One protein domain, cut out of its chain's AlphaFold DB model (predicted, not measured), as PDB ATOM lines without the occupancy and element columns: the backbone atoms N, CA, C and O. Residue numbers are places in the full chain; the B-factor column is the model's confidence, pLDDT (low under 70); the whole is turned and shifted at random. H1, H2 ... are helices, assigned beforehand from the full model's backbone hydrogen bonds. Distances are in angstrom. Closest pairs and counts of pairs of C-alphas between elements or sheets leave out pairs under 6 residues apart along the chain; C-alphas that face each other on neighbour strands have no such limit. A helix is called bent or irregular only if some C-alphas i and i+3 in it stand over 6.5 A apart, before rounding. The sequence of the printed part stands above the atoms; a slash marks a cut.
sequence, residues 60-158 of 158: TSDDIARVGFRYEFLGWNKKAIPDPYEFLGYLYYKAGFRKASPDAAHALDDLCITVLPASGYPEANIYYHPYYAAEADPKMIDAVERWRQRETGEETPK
ATOM      1  N   THR A  60      65.618  57.178 582.798       95.00
ATOM      2  CA  THR A  60      66.145  58.450 582.311       95.00
ATOM      3  C   THR A  60      66.497  58.375 580.833       95.00
ATOM      4  O   THR A  60      66.657  57.293 580.271       95.00
ATOM      5  N   SER A  61      66.653  59.543 580.210       96.44
ATOM      6  CA  SER A  61      67.148  59.645 578.837       96.44
ATOM      7  C   SER A  61      68.523  58.986 578.679       96.44
ATOM      8  O   SER A  61      68.744  58.240 577.731       96.44
ATOM      9  N   ASP A  62      69.412  59.165 579.654       95.38
ATOM     10  CA  ASP A  62      70.771  58.616 579.598       95.38
ATOM     11  C   ASP A  62      70.784  57.087 579.750       95.38
ATOM     12  O   ASP A  62      71.606  56.406 579.137       95.38
ATOM     13  N   ASP A  63      69.820  56.515 580.485       96.56
ATOM     14  CA  ASP A  63      69.612  55.065 580.477       96.56
ATOM     15  C   ASP A  63      69.243  54.557 579.085       96.56
ATOM     16  O   ASP A  63      69.754  53.520 578.665       96.56
ATOM     17  N   ILE A  64      68.371  55.281 578.375       98.00
ATOM     18  CA  ILE A  64      67.950  54.915 577.021       98.00
ATOM     19  C   ILE A  64      69.110  55.039 576.031       98.00
ATOM     20  O   ILE A  64      69.307  54.124 575.233       98.00
ATOM     21  N   ALA A  65      69.919  56.098 576.125       97.56
ATOM     22  CA  ALA A  65      71.128  56.250 575.315       97.56
ATOM     23  C   ALA A  65      72.076  55.054 575.500       97.56
ATOM     24  O   ALA A  65      72.440  54.381 574.536       97.56
ATOM     25  N   ARG A  66      72.402  54.725 576.759       96.38
ATOM     26  CA  ARG A  66      73.301  53.616 577.110       96.38
ATOM     27  C   ARG A  66      72.819  52.285 576.542       96.38
ATOM     28  O   ARG A  66      73.595  51.564 575.914       96.38
ATOM     29  N   VAL A  67      71.551  51.932 576.761       97.38
ATOM     30  CA  VAL A  67      71.027  50.657 576.248       97.38
ATOM     31  C   VAL A  67      70.890  50.665 574.731       97.38
ATOM     32  O   VAL A  67      71.076  49.615 574.125       97.38
ATOM     33  N   GLY A  68      70.609  51.820 574.121       97.56
ATOM     34  CA  GLY A  68      70.493  51.970 572.676       97.56
ATOM     35  C   GLY A  68      71.807  51.676 571.960       97.56
ATOM     36  O   GLY A  68      71.853  50.785 571.112       97.56
ATOM     37  N   PHE A  69      72.897  52.317 572.393       96.12
ATOM     38  CA  PHE A  69      74.227  52.048 571.846       96.12
ATOM     39  C   PHE A  69      74.643  50.589 572.045       96.12
ATOM     40  O   PHE A  69      75.080  49.936 571.102       96.12
ATOM     41  N   ARG A  70      74.452  50.021 573.245       96.00
ATOM     42  CA  ARG A  70      74.778  48.605 573.507       96.00
ATOM     43  C   ARG A  70      73.970  47.645 572.632       96.00
ATOM     44  O   ARG A  70      74.504  46.645 572.162       96.00
ATOM     45  N   TYR A  71      72.695  47.946 572.395       97.31
ATOM     46  CA  TYR A  71      71.833  47.154 571.522       97.31
ATOM     47  C   TYR A  71      72.338  47.154 570.073       97.31
ATOM     48  O   TYR A  71      72.343  46.114 569.410       97.31
ATOM     49  N   GLU A  72      72.800  48.306 569.587       95.19
ATOM     50  CA  GLU A  72      73.430  48.417 568.274       95.19
ATOM     51  C   GLU A  72      74.786  47.704 568.206       95.19
ATOM     52  O   GLU A  72      75.029  46.980 567.240       95.19
ATOM     53  N   PHE A  73      75.645  47.843 569.223       92.62
ATOM     54  CA  PHE A  73      76.946  47.158 569.272       92.62
ATOM     55  C   PHE A  73      76.802  45.637 569.155       92.62
ATOM     56  O   PHE A  73      77.539  45.001 568.406       92.62
ATOM     57  N   LEU A  74      75.773  45.061 569.784       96.00
ATOM     58  CA  LEU A  74      75.434  43.639 569.656       96.00
ATOM     59  C   LEU A  74      74.895  43.248 568.262       96.00
ATOM     60  O   LEU A  74      74.601  42.078 568.002       96.00
ATOM     61  N   GLY A  75      74.698  44.212 567.360       95.44
ATOM     62  CA  GLY A  75      74.105  44.020 566.037       95.44
ATOM     63  C   GLY A  75      72.632  43.612 566.081       95.44
ATOM     64  O   GLY A  75      72.091  43.119 565.086       95.44
ATOM     65  N   TRP A  76      71.972  43.777 567.229       97.06
ATOM     66  CA  TRP A  76      70.585  43.363 567.430       97.06
ATOM     67  C   TRP A  76      69.602  44.237 566.651       97.06
ATOM     68  O   TRP A  76      68.551  43.753 566.234       97.06
ATOM     69  N   ASN A  77      69.986  45.473 566.334       96.06
ATOM     70  CA  ASN A  77      69.238  46.399 565.478       96.06
ATOM     71  C   ASN A  77      69.018  45.905 564.038       96.06
ATOM     72  O   ASN A  77      68.130  46.394 563.346       96.06
ATOM     73  N   LYS A  78      69.777  44.899 563.590       95.50
ATOM     74  CA  LYS A  78      69.632  44.275 562.263       95.50
ATOM     75  C   LYS A  78      68.644  43.108 562.248       95.50
ATOM     76  O   LYS A  78      68.402  42.525 561.191       95.50
ATOM     77  N   LYS A  79      68.104  42.714 563.403       95.94
ATOM     78  CA  LYS A  79      67.140  41.615 563.518       95.94
ATOM     79  C   LYS A  79      65.722  42.178 563.466       95.94
ATOM     80  O   LYS A  79      65.399  43.114 564.190       95.94
ATOM     81  N   ALA A  80      64.870  41.586 562.632       95.69
ATOM     82  CA  ALA A  80      63.471  41.988 562.522       95.69
ATOM     83  C   ALA A  80      62.736  41.822 563.862       95.69
ATOM     84  O   ALA A  80      62.925  40.827 564.570       95.69
ATOM     85  N   ILE A  81      61.871  42.777 564.196       95.25
ATOM     86  CA  ILE A  81      61.085  42.784 565.431       95.25
ATOM     87  C   ILE A  81      59.591  42.785 565.083       95.25
ATOM     88  O   ILE A  81      59.177  43.562 564.222       95.25
ATOM     89  N   PRO A  82      58.761  41.961 565.753       93.25
ATOM     90  CA  PRO A  82      57.310  42.113 565.699       93.25
ATOM     91  C   PRO A  82      56.895  43.473 566.270       93.25
ATOM     92  O   PRO A  82      57.318  43.822 567.372       93.25
ATOM     93  N   ASP A  83      56.071  44.216 565.533       95.44
ATOM     94  CA  ASP A  83      55.577  45.551 565.902       95.44
ATOM     95  C   ASP A  83      56.700  46.538 566.295       95.44
ATOM     96  O   ASP A  83      56.746  47.035 567.424       95.44
ATOM     97  N   PRO A  84      57.628  46.865 565.374       97.75
ATOM     98  CA  PRO A  84      58.826  47.638 565.704       97.75
ATOM     99  C   PRO A  84      58.507  49.057 566.192       97.75
ATOM    100  O   PRO A  84      59.224  49.581 567.039       97.75
ATOM    101  N   TYR A  85      57.402  49.654 565.733       98.38
ATOM    102  CA  TYR A  85      56.921  50.940 566.243       98.38
ATOM    103  C   TYR A  85      56.533  50.880 567.718       98.38
ATOM    104  O   TYR A  85      56.771  51.837 568.443       98.38
ATOM    105  N   GLU A  86      55.968  49.770 568.190       97.25
ATOM    106  CA  GLU A  86      55.609  49.626 569.601       97.25
ATOM    107  C   GLU A  86      56.860  49.539 570.482       97.25
ATOM    108  O   GLU A  86      56.928  50.174 571.536       97.25
ATOM    109  N   PHE A  87      57.866  48.789 570.024       97.56
ATOM    110  CA  PHE A  87      59.156  48.657 570.695       97.56
ATOM    111  C   PHE A  87      59.925  49.988 570.728       97.56
ATOM    112  O   PHE A  87      60.287  50.459 571.804       97.56
ATOM    113  N   LEU A  88      60.134  50.616 569.568       98.12
ATOM    114  CA  LEU A  88      60.857  51.886 569.452       98.12
ATOM    115  C   LEU A  88      60.094  53.031 570.123       98.12
ATOM    116  O   LEU A  88      60.697  53.838 570.828       98.12
ATOM    117  N   GLY A  89      58.770  53.070 569.972       97.94
ATOM    118  CA  GLY A  89      57.915  54.083 570.584       97.94
ATOM    119  C   GLY A  89      58.034  54.106 572.106       97.94
ATOM    120  O   GLY A  89      58.029  55.183 572.694       97.94
ATOM    121  N   TYR A  90      58.225  52.948 572.751       97.56
ATOM    122  CA  TYR A  90      58.497  52.895 574.189       97.56
ATOM    123  C   TYR A  90      59.832  53.556 574.553       97.56
ATOM    124  O   TYR A  90      59.898  54.320 575.517       97.56
ATOM    125  N   LEU A  91      60.890  53.281 573.781       98.06
ATOM    126  CA  LEU A  91      62.219  53.846 574.023       98.06
ATOM    127  C   LEU A  91      62.215  55.367 573.828       98.06
ATOM    128  O   LEU A  91      62.662  56.096 574.713       98.06
ATOM    129  N   TYR A  92      61.621  55.851 572.732       98.00
ATOM    130  CA  TYR A  92      61.428  57.283 572.489       98.00
ATOM    131  C   TYR A  92      60.582  57.935 573.584       98.00
ATOM    132  O   TYR A  92      60.942  59.001 574.081       98.00
ATOM    133  N   TYR A  93      59.490  57.296 574.014       96.94
ATOM    134  CA  TYR A  93      58.675  57.789 575.121       96.94
ATOM    135  C   TYR A  93      59.499  57.939 576.411       96.94
ATOM    136  O   TYR A  93      59.488  59.016 577.011       96.94
ATOM    137  N   LYS A  94      60.261  56.911 576.808       96.69
ATOM    138  CA  LYS A  94      61.102  56.956 578.016       96.69
ATOM    139  C   LYS A  94      62.252  57.952 577.926       96.69
ATOM    140  O   LYS A  94      62.591  58.555 578.940       96.69
ATOM    141  N   ALA A  95      62.806  58.167 576.737       97.00
ATOM    142  CA  ALA A  95      63.813  59.200 576.522       97.00
ATOM    143  C   ALA A  95      63.229  60.622 576.583       97.00
ATOM    144  O   ALA A  95      63.970  61.577 576.762       97.00
ATOM    145  N   GLY A  96      61.907  60.789 576.470       95.12
ATOM    146  CA  GLY A  96      61.251  62.098 576.433       95.12
ATOM    147  C   GLY A  96      60.973  62.619 575.020       95.12
ATOM    148  O   GLY A  96      60.560  63.773 574.866       95.12
ATOM    149  N   PHE A  97      61.143  61.775 573.997       94.31
ATOM    150  CA  PHE A  97      60.876  62.048 572.584       94.31
ATOM    151  C   PHE A  97      61.557  63.351 572.137       94.31
ATOM    152  O   PHE A  97      62.774  63.459 572.203       94.31
ATOM    153  N   ARG A  98      60.791  64.400 571.812       93.00
ATOM    154  CA  ARG A  98      61.317  65.728 571.427       93.00
ATOM    155  C   ARG A  98      62.142  66.446 572.505       93.00
ATOM    156  O   ARG A  98      62.704  67.501 572.231       93.00
ATOM    157  N   LYS A  99      62.139  65.951 573.745       94.44
ATOM    158  CA  LYS A  99      62.908  66.493 574.877       94.44
ATOM    159  C   LYS A  99      64.048  65.566 575.313       94.44
ATOM    160  O   LYS A  99      64.596  65.780 576.392       94.44
ATOM    161  N   ALA A 100      64.360  64.540 574.522       95.06
ATOM    162  CA  ALA A 100      65.448  63.623 574.818       95.06
ATOM    163  C   ALA A 100      66.795  64.347 574.928       95.06
ATOM    164  O   ALA A 100      67.021  65.385 574.299       95.06
ATOM    165  N   SER A 101      67.689  63.794 575.752       96.94
ATOM    166  CA  SER A 101      69.090  64.213 575.773       96.94
ATOM    167  C   SER A 101      69.725  63.967 574.395       96.94
ATOM    168  O   SER A 101      69.292  63.055 573.688       96.94
ATOM    169  N   PRO A 102      70.741  64.755 573.991       96.69
ATOM    170  CA  PRO A 102      71.375  64.599 572.680       96.69
ATOM    171  C   PRO A 102      71.860  63.172 572.400       96.69
ATOM    172  O   PRO A 102      71.638  62.659 571.306       96.69
ATOM    173  N   ASP A 103      72.445  62.509 573.400       97.50
ATOM    174  CA  ASP A 103      72.942  61.137 573.262       97.50
ATOM    175  C   ASP A 103      71.805  60.129 573.073       97.50
ATOM    176  O   ASP A 103      71.928  59.196 572.285       97.50
ATOM    177  N   ALA A 104      70.674  60.327 573.754       97.62
ATOM    178  CA  ALA A 104      69.513  59.461 573.589       97.62
ATOM    179  C   ALA A 104      68.832  59.675 572.238       97.62
ATOM    180  O   ALA A 104      68.450  58.698 571.606       97.62
ATOM    181  N   ALA A 105      68.700  60.926 571.785       96.88
ATOM    182  CA  ALA A 105      68.177  61.228 570.455       96.88
ATOM    183  C   ALA A 105      69.033  60.554 569.372       96.88
ATOM    184  O   ALA A 105      68.503  59.827 568.542       96.88
ATOM    185  N   HIS A 106      70.359  60.691 569.463       96.75
ATOM    186  CA  HIS A 106      71.301  60.040 568.552       96.75
ATOM    187  C   HIS A 106      71.171  58.509 568.563       96.75
ATOM    188  O   HIS A 106      70.947  57.912 567.514       96.75
ATOM    189  N   ALA A 107      71.233  57.877 569.742       97.56
ATOM    190  CA  ALA A 107      71.105  56.424 569.857       97.56
ATOM    191  C   ALA A 107      69.769  55.912 569.295       97.56
ATOM    192  O   ALA A 107      69.701  54.848 568.681       97.56
ATOM    193  N   LEU A 108      68.682  56.650 569.528       98.00
ATOM    194  CA  LEU A 108      67.358  56.262 569.064       98.00
ATOM    195  C   LEU A 108      67.184  56.452 567.563       98.00
ATOM    196  O   LEU A 108      66.570  55.585 566.943       98.00
ATOM    197  N   ASP A 109      67.734  57.515 566.982       95.62
ATOM    198  CA  ASP A 109      67.697  57.738 565.539       95.62
ATOM    199  C   ASP A 109      68.429  56.617 564.800       95.62
ATOM    200  O   ASP A 109      67.852  56.022 563.885       95.62
ATOM    201  N   ASP A 110      69.624  56.237 565.265       95.25
ATOM    202  CA  ASP A 110      70.400  55.122 564.708       95.25
ATOM    203  C   ASP A 110      69.646  53.789 564.811       95.25
ATOM    204  O   ASP A 110      69.545  53.024 563.839       95.25
ATOM    205  N   LEU A 111      69.020  53.515 565.961       97.12
ATOM    206  CA  LEU A 111      68.148  52.350 566.104       97.12
ATOM    207  C   LEU A 111      66.934  52.425 565.178       97.12
ATOM    208  O   LEU A 111      66.550  51.415 564.591       97.12
ATOM    209  N   CYS A 112      66.317  53.593 565.025       97.00
ATOM    210  CA  CYS A 112      65.113  53.763 564.226       97.00
ATOM    211  C   CYS A 112      65.385  53.445 562.751       97.00
ATOM    212  O   CYS A 112      64.684  52.620 562.158       97.00
ATOM    213  N   ILE A 113      66.454  54.014 562.188       96.81
ATOM    214  CA  ILE A 113      66.833  53.841 560.776       96.81
ATOM    215  C   ILE A 113      67.393  52.448 560.457       96.81
ATOM    216  O   ILE A 113      67.585  52.114 559.287       96.81
ATOM    217  N   THR A 114      67.648  51.615 561.468       96.94
ATOM    218  CA  THR A 114      68.137  50.240 561.294       96.94
ATOM    219  C   THR A 114      67.063  49.195 561.600       96.94
ATOM    220  O   THR A 114      66.809  48.321 560.767       96.94
ATOM    221  N   VAL A 115      66.354  49.325 562.726       98.00
ATOM    222  CA  VAL A 115      65.299  48.394 563.160       98.00
ATOM    223  C   VAL A 115      64.081  48.449 562.244       98.00
ATOM    224  O   VAL A 115      63.549  47.393 561.888       98.00
ATOM    225  N   LEU A 116      63.615  49.644 561.854       98.06
ATOM    226  CA  LEU A 116      62.419  49.770 561.015       98.06
ATOM    227  C   LEU A 116      62.630  49.127 559.635       98.06
ATOM    228  O   LEU A 116      61.835  48.246 559.285       98.06
ATOM    229  N   PRO A 117      63.711  49.426 558.884       97.25
ATOM    230  CA  PRO A 117      63.960  48.748 557.615       97.25
ATOM    231  C   PRO A 117      64.186  47.243 557.772       97.25
ATOM    232  O   PRO A 117      63.632  46.471 556.988       97.25
ATOM    233  N   ALA A 118      64.926  46.804 558.801       97.00
ATOM    234  CA  ALA A 118      65.113  45.377 559.086       97.00
ATOM    235  C   ALA A 118      63.786  44.654 559.381       97.00
ATOM    236  O   ALA A 118      63.666  43.453 559.146       97.00
ATOM    237  N   SER A 119      62.780  45.391 559.857       97.38
ATOM    238  CA  SER A 119      61.440  44.894 560.182       97.38
ATOM    239  C   SER A 119      60.402  45.155 559.079       97.38
ATOM    240  O   SER A 119      59.211  44.967 559.314       97.38
ATOM    241  N   GLY A 120      60.829  45.567 557.879       96.56
ATOM    242  CA  GLY A 120      59.956  45.695 556.705       96.56
ATOM    243  C   GLY A 120      59.346  47.081 556.468       96.56
ATOM    244  O   GLY A 120      58.405  47.181 555.685       96.56
ATOM    245  N   TYR A 121      59.883  48.130 557.095       96.50
ATOM    246  CA  TYR A 121      59.465  49.527 556.906       96.50
ATOM    247  C   TYR A 121      60.561  50.317 556.167       96.50
ATOM    248  O   TYR A 121      61.372  51.005 556.797       96.50
ATOM    249  N   PRO A 122      60.669  50.170 554.831       94.69
ATOM    250  CA  PRO A 122      61.739  50.780 554.043       94.69
ATOM    251  C   PRO A 122      61.682  52.313 554.012       94.69
ATOM    252  O   PRO A 122      62.684  52.932 553.666       94.69
ATOM    253  N   GLU A 123      60.561  52.932 554.386       93.88
ATOM    254  CA  GLU A 123      60.413  54.388 554.488       93.88
ATOM    255  C   GLU A 123      61.393  55.035 555.481       93.88
ATOM    256  O   GLU A 123      61.762  56.195 555.310       93.88
ATOM    257  N   ALA A 124      61.862  54.274 556.476       95.31
ATOM    258  CA  ALA A 124      62.860  54.711 557.451       95.31
ATOM    259  C   ALA A 124      64.311  54.510 556.984       95.31
ATOM    260  O   ALA A 124      65.258  54.849 557.690       95.31
ATOM    261  N   ASN A 125      64.518  53.935 555.796       93.75
ATOM    262  CA  ASN A 125      65.852  53.690 555.270       93.75
ATOM    263  C   ASN A 125      66.435  54.976 554.666       93.75
ATOM    264  O   ASN A 125      66.024  55.415 553.588       93.75
ATOM    265  N   ILE A 126      67.458  55.525 555.320       92.75
ATOM    266  CA  ILE A 126      68.098  56.789 554.936       92.75
ATOM    267  C   ILE A 126      68.786  56.775 553.565       92.75
ATOM    268  O   ILE A 126      68.984  57.834 552.975       92.75
ATOM    269  N   TYR A 127      69.106  55.604 553.003       92.06
ATOM    270  CA  TYR A 127      69.638  55.528 551.638       92.06
ATOM    271  C   TYR A 127      68.587  55.900 550.583       92.06
ATOM    272  O   TYR A 127      68.943  56.382 549.508       92.06
ATOM    273  N   TYR A 128      67.302  55.699 550.887       91.38
ATOM    274  CA  TYR A 128      66.180  56.069 550.018       91.38
ATOM    275  C   TYR A 128      65.472  57.343 550.499       91.38
ATOM    276  O   TYR A 128      64.974  58.121 549.685       91.38
ATOM    277  N   HIS A 129      65.467  57.577 551.813       92.88
ATOM    278  CA  HIS A 129      64.808  58.697 552.479       92.88
ATOM    279  C   HIS A 129      65.793  59.418 553.416       92.88
ATOM    280  O   HIS A 129      65.688  59.295 554.635       92.88
ATOM    281  N   PRO A 130      66.752  60.197 552.878       92.06
ATOM    282  CA  PRO A 130      67.869  60.764 553.650       92.06
ATOM    283  C   PRO A 130      67.461  61.793 554.713       92.06
ATOM    284  O   PRO A 130      68.292  62.205 555.514       92.06
ATOM    285  N   TYR A 131      66.197  62.217 554.711       92.25
ATOM    286  CA  TYR A 131      65.622  63.152 555.678       92.25
ATOM    287  C   TYR A 131      64.567  62.491 556.574       92.25
ATOM    288  O   TYR A 131      63.703  63.184 557.111       92.25
ATOM    289  N   TYR A 132      64.578  61.160 556.685       95.12
ATOM    290  CA  TYR A 132      63.731  60.471 557.650       95.12
ATOM    291  C   TYR A 132      64.051  60.961 559.070       95.12
ATOM    292  O   TYR A 132      65.217  61.067 559.445       95.12
ATOM    293  N   ALA A 133      63.005  61.251 559.842       94.25
ATOM    294  CA  ALA A 133      63.092  61.644 561.242       94.25
ATOM    295  C   ALA A 133      61.931  61.004 562.004       94.25
ATOM    296  O   ALA A 133      60.767  61.147 561.608       94.25
ATOM    297  N   ALA A 134      62.236  60.316 563.102       95.12
ATOM    298  CA  ALA A 134      61.244  59.587 563.883       95.12
ATOM    299  C   ALA A 134      60.180  60.526 564.482       95.12
ATOM    300  O   ALA A 134      59.006  60.175 564.573       95.12
ATOM    301  N   GLU A 135      60.549  61.763 564.820       94.88
ATOM    302  CA  GLU A 135      59.651  62.781 565.375       94.88
ATOM    303  C   GLU A 135      58.651  63.357 564.369       94.88
ATOM    304  O   GLU A 135      57.727  64.083 564.768       94.88
ATOM    305  N   ALA A 136      58.855  63.056 563.085       94.88
ATOM    306  CA  ALA A 136      57.979  63.410 561.979       94.88
ATOM    307  C   ALA A 136      57.215  62.200 561.410       94.88
ATOM    308  O   ALA A 136      56.295  62.408 560.618       94.88
ATOM    309  N   ASP A 137      57.550  60.965 561.805       96.50
ATOM    310  CA  ASP A 137      56.829  59.759 561.389       96.50
ATOM    311  C   ASP A 137      55.506  59.634 562.176       96.50
ATOM    312  O   ASP A 137      55.535  59.425 563.395       96.50
ATOM    313  N   PRO A 138      54.329  59.707 561.516       97.19
ATOM    314  CA  PRO A 138      53.038  59.570 562.188       97.19
ATOM    315  C   PRO A 138      52.894  58.265 562.978       97.19
ATOM    316  O   PRO A 138      52.342  58.275 564.074       97.19
ATOM    317  N   LYS A 139      53.436  57.145 562.477       97.75
ATOM    318  CA  LYS A 139      53.351  55.844 563.160       97.75
ATOM    319  C   LYS A 139      54.181  55.830 564.444       97.75
ATOM    320  O   LYS A 139      53.784  55.192 565.421       97.75
ATOM    321  N   MET A 140      55.317  56.532 564.448       98.19
ATOM    322  CA  MET A 140      56.152  56.685 565.636       98.19
ATOM    323  C   MET A 140      55.496  57.609 566.659       98.19
ATOM    324  O   MET A 140      55.416  57.251 567.833       98.19
ATOM    325  N   ILE A 141      54.975  58.756 566.215       98.19
ATOM    326  CA  ILE A 141      54.227  59.690 567.067       98.19
ATOM    327  C   ILE A 141      53.069  58.955 567.752       98.19
ATOM    328  O   ILE A 141      52.954  58.996 568.977       98.19
ATOM    329  N   ASP A 142      52.270  58.208 566.988       98.00
ATOM    330  CA  ASP A 142      51.157  57.427 567.526       98.00
ATOM    331  C   ASP A 142      51.630  56.378 568.541       98.00
ATOM    332  O   ASP A 142      50.962  56.140 569.549       98.00
ATOM    333  N   ALA A 143      52.774  55.728 568.305       98.06
ATOM    334  CA  ALA A 143      53.320  54.738 569.231       98.06
ATOM    335  C   ALA A 143      53.792  55.352 570.554       98.06
ATOM    336  O   ALA A 143      53.483  54.816 571.621       98.06
ATOM    337  N   VAL A 144      54.484  56.490 570.496       97.75
ATOM    338  CA  VAL A 144      54.903  57.251 571.682       97.75
ATOM    339  C   VAL A 144      53.683  57.692 572.491       97.75
ATOM    340  O   VAL A 144      53.658  57.525 573.711       97.75
ATOM    341  N   GLU A 145      52.643  58.203 571.830       97.00
ATOM    342  CA  GLU A 145      51.430  58.657 572.514       97.00
ATOM    343  C   GLU A 145      50.632  57.499 573.127       97.00
ATOM    344  O   GLU A 145      50.155  57.630 574.254       97.00
ATOM    345  N   ARG A 146      50.572  56.322 572.486       96.94
ATOM    346  CA  ARG A 146      50.000  55.120 573.124       96.94
ATOM    347  C   ARG A 146      50.724  54.760 574.422       96.94
ATOM    348  O   ARG A 146      50.067  54.405 575.399       96.94
ATOM    349  N   TRP A 147      52.056  54.844 574.460       96.31
ATOM    350  CA  TRP A 147      52.819  54.573 575.682       96.31
ATOM    351  C   TRP A 147      52.610  55.627 576.760       96.31
ATOM    352  O   TRP A 147      52.415  55.262 577.921       96.31
ATOM    353  N   ARG A 148      52.565  56.907 576.372       94.81
ATOM    354  CA  ARG A 148      52.229  58.008 577.280       94.81
ATOM    355  C   ARG A 148      50.894  57.740 577.972       94.81
ATOM    356  O   ARG A 148      50.857  57.683 579.192       94.81
ATOM    357  N   GLN A 149      49.839  57.469 577.204       94.19
ATOM    358  CA  GLN A 149      48.492  57.216 577.730       94.19
ATOM    359  C   GLN A 149      48.447  56.018 578.688       94.19
ATOM    360  O   GLN A 149      47.805  56.082 579.734       94.19
ATOM    361  N   ARG A 150      49.149  54.923 578.363       93.56
ATOM    362  CA  ARG A 150      49.186  53.722 579.216       93.56
ATOM    363  C   ARG A 150      49.857  53.959 580.563       93.56
ATOM    364  O   ARG A 150      49.436  53.358 581.547       93.56
ATOM    365  N   GLU A 151      50.908  54.773 580.609       88.31
ATOM    366  CA  GLU A 151      51.657  55.011 581.845       88.31
ATOM    367  C   GLU A 151      51.145  56.202 582.660       88.31
ATOM    368  O   GLU A 151      51.254  56.174 583.885       88.31
ATOM    369  N   THR A 152      50.589  57.237 582.021       82.19
ATOM    370  CA  THR A 152      50.048  58.412 582.727       82.19
ATOM    371  C   THR A 152      48.558  58.289 583.035       82.19
ATOM    372  O   THR A 152      48.059  59.007 583.897       82.19
ATOM    373  N   GLY A 153      47.840  57.383 582.363       70.25
ATOM    374  CA  GLY A 153      46.386  57.252 582.482       70.25
ATOM    375  C   GLY A 153      45.609  58.431 581.882       70.25
ATOM    376  O   GLY A 153      44.411  58.552 582.128       70.25
ATOM    377  N   GLU A 154      46.266  59.314 581.125       55.41
ATOM    378  CA  GLU A 154      45.615  60.447 580.466       55.41
ATOM    379  C   GLU A 154      44.949  59.978 579.163       55.41
ATOM    380  O   GLU A 154      45.627  59.639 578.196       55.41
ATOM    381  N   GLU A 155      43.615  59.952 579.121       51.69
ATOM    382  CA  GLU A 155      42.861  59.801 577.869       51.69
ATOM    383  C   GLU A 155      42.996  61.076 577.017       51.69
ATOM    384  O   GLU A 155      42.925  62.196 577.526       51.69
ATOM    385  N   THR A 156      43.184  60.926 575.702       52.44
ATOM    386  CA  THR A 156      43.261  62.062 574.769       52.44
ATOM    387  C   THR A 156      41.927  62.822 574.756       52.44
ATOM    388  O   THR A 156      40.874  62.179 574.694       52.44
ATOM    389  N   PRO A 157      41.912  64.170 574.753       45.91
ATOM    390  CA  PRO A 157      40.684  64.903 574.480       45.91
ATOM    391  C   PRO A 157      40.213  64.545 573.067       45.91
ATOM    392  O   PRO A 157      41.001  64.614 572.121       45.91
ATOM    393  N   LYS A 158      38.951  64.126 572.956       39.66
ATOM    394  CA  LYS A 158      38.258  63.931 571.676       39.66
ATOM    395  C   LYS A 158      38.192  65.217 570.859       39.66
ATOM    396  O   LYS A 158      38.015  66.291 571.478       39.66
TER     397      LYS A 158
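What this domain is: This is residues 60 to 158 of the 158 residues of an uncharacterized protein of Bifidobacterium stellenboschense (UniProt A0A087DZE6). Three helices, H1, H2 and H3, make a small up-and-down bundle, in which H2 and H3 lie side by side and antiparallel while H1 slants over them; H4 packs on H2, on the side away from H3, and crosses it. The last residues of H4 and what follows stick out at residues 149 to 154, and a long loop from the end of H3 leads to the start of H4. The printed part has 99 residues with four named helices, in the order H1, H2, H3, H4, and no named strand, and its class is all helix. The whole is compact, with a radius of gyration of the C-alphas of 13.1 A and spans of 38 by 27 by 24 A.

How they stand to each other: H1, residues 61 to 73, is followed by a short link of 10 residues and H2, residues 84 to 95. These two form a helical hairpin: they touch, opposite ways at a steep tilt of 41 degrees, the closest C-alphas being those of Ser 61 and Ala 95, 4.1 A apart. H1 touches H2 with residues 61 to 65 alone, and H2 touches H1 with residues 91 to 95 alone. After a short link comes H3, residues 102 to 118, which makes a second helical hairpin with H2. H2 and H3 touch at a shallow tilt of 2 degrees, opposite ways, with the C-alphas of Pro 84 and Leu 116 closest at 6.3 A. H1 and H3 touch the same way at a steep tilt of 42 degrees, closest at the C-alphas of Ala 65 and Ala 104, 4.0 A. H1, H2 and H3 form an up-and-down bundle, each helix running against the one before it. H4, residues 138 to 152, touches H2, the hub with three touching helices, the same way at a steep tilt of 58 degrees; the closest C-alphas, of Gly 89 and Val 144, are 4.5 A apart. H4 is apart from H1 and from H3. Helix packing is mostly crossed, with 1 of the 4 touching pairs at a shallow tilt. Every O i to N i+4 pair is within hydrogen-bond range in H1, H2 and H4, and 12 of 13 are in H3.

Where its parts are: H1 begins at C-alpha 61 (67.148, 59.645, 578.837) and is 18.5 A long from first to last C-alpha. H2 measures 16.6 A. H3, the longest helix with 17 residues, measures 24.4 A and ends at C-alpha 118 (65.113, 45.377, 559.086); it is neither bent nor irregular, but only just, with C-alphas 113 and 116 6.0 A apart. H4 measures 20.8 A and ends at C-alpha 152 (50.048, 58.412, 582.727).

The domain as a whole: The two C-alphas farthest apart, those of Leu 74 and Lys 158, are 42.4 A apart. The printed part has no cut, and residue 158 is the chain's last. The link from H3 to H4, residues 119 to 137, is long. Residues 149 to 154, of which 149 to 152 belong to H4, stand free. The mean pLDDT of the printed part is 93.2, and residues 154 to 158 are under 70.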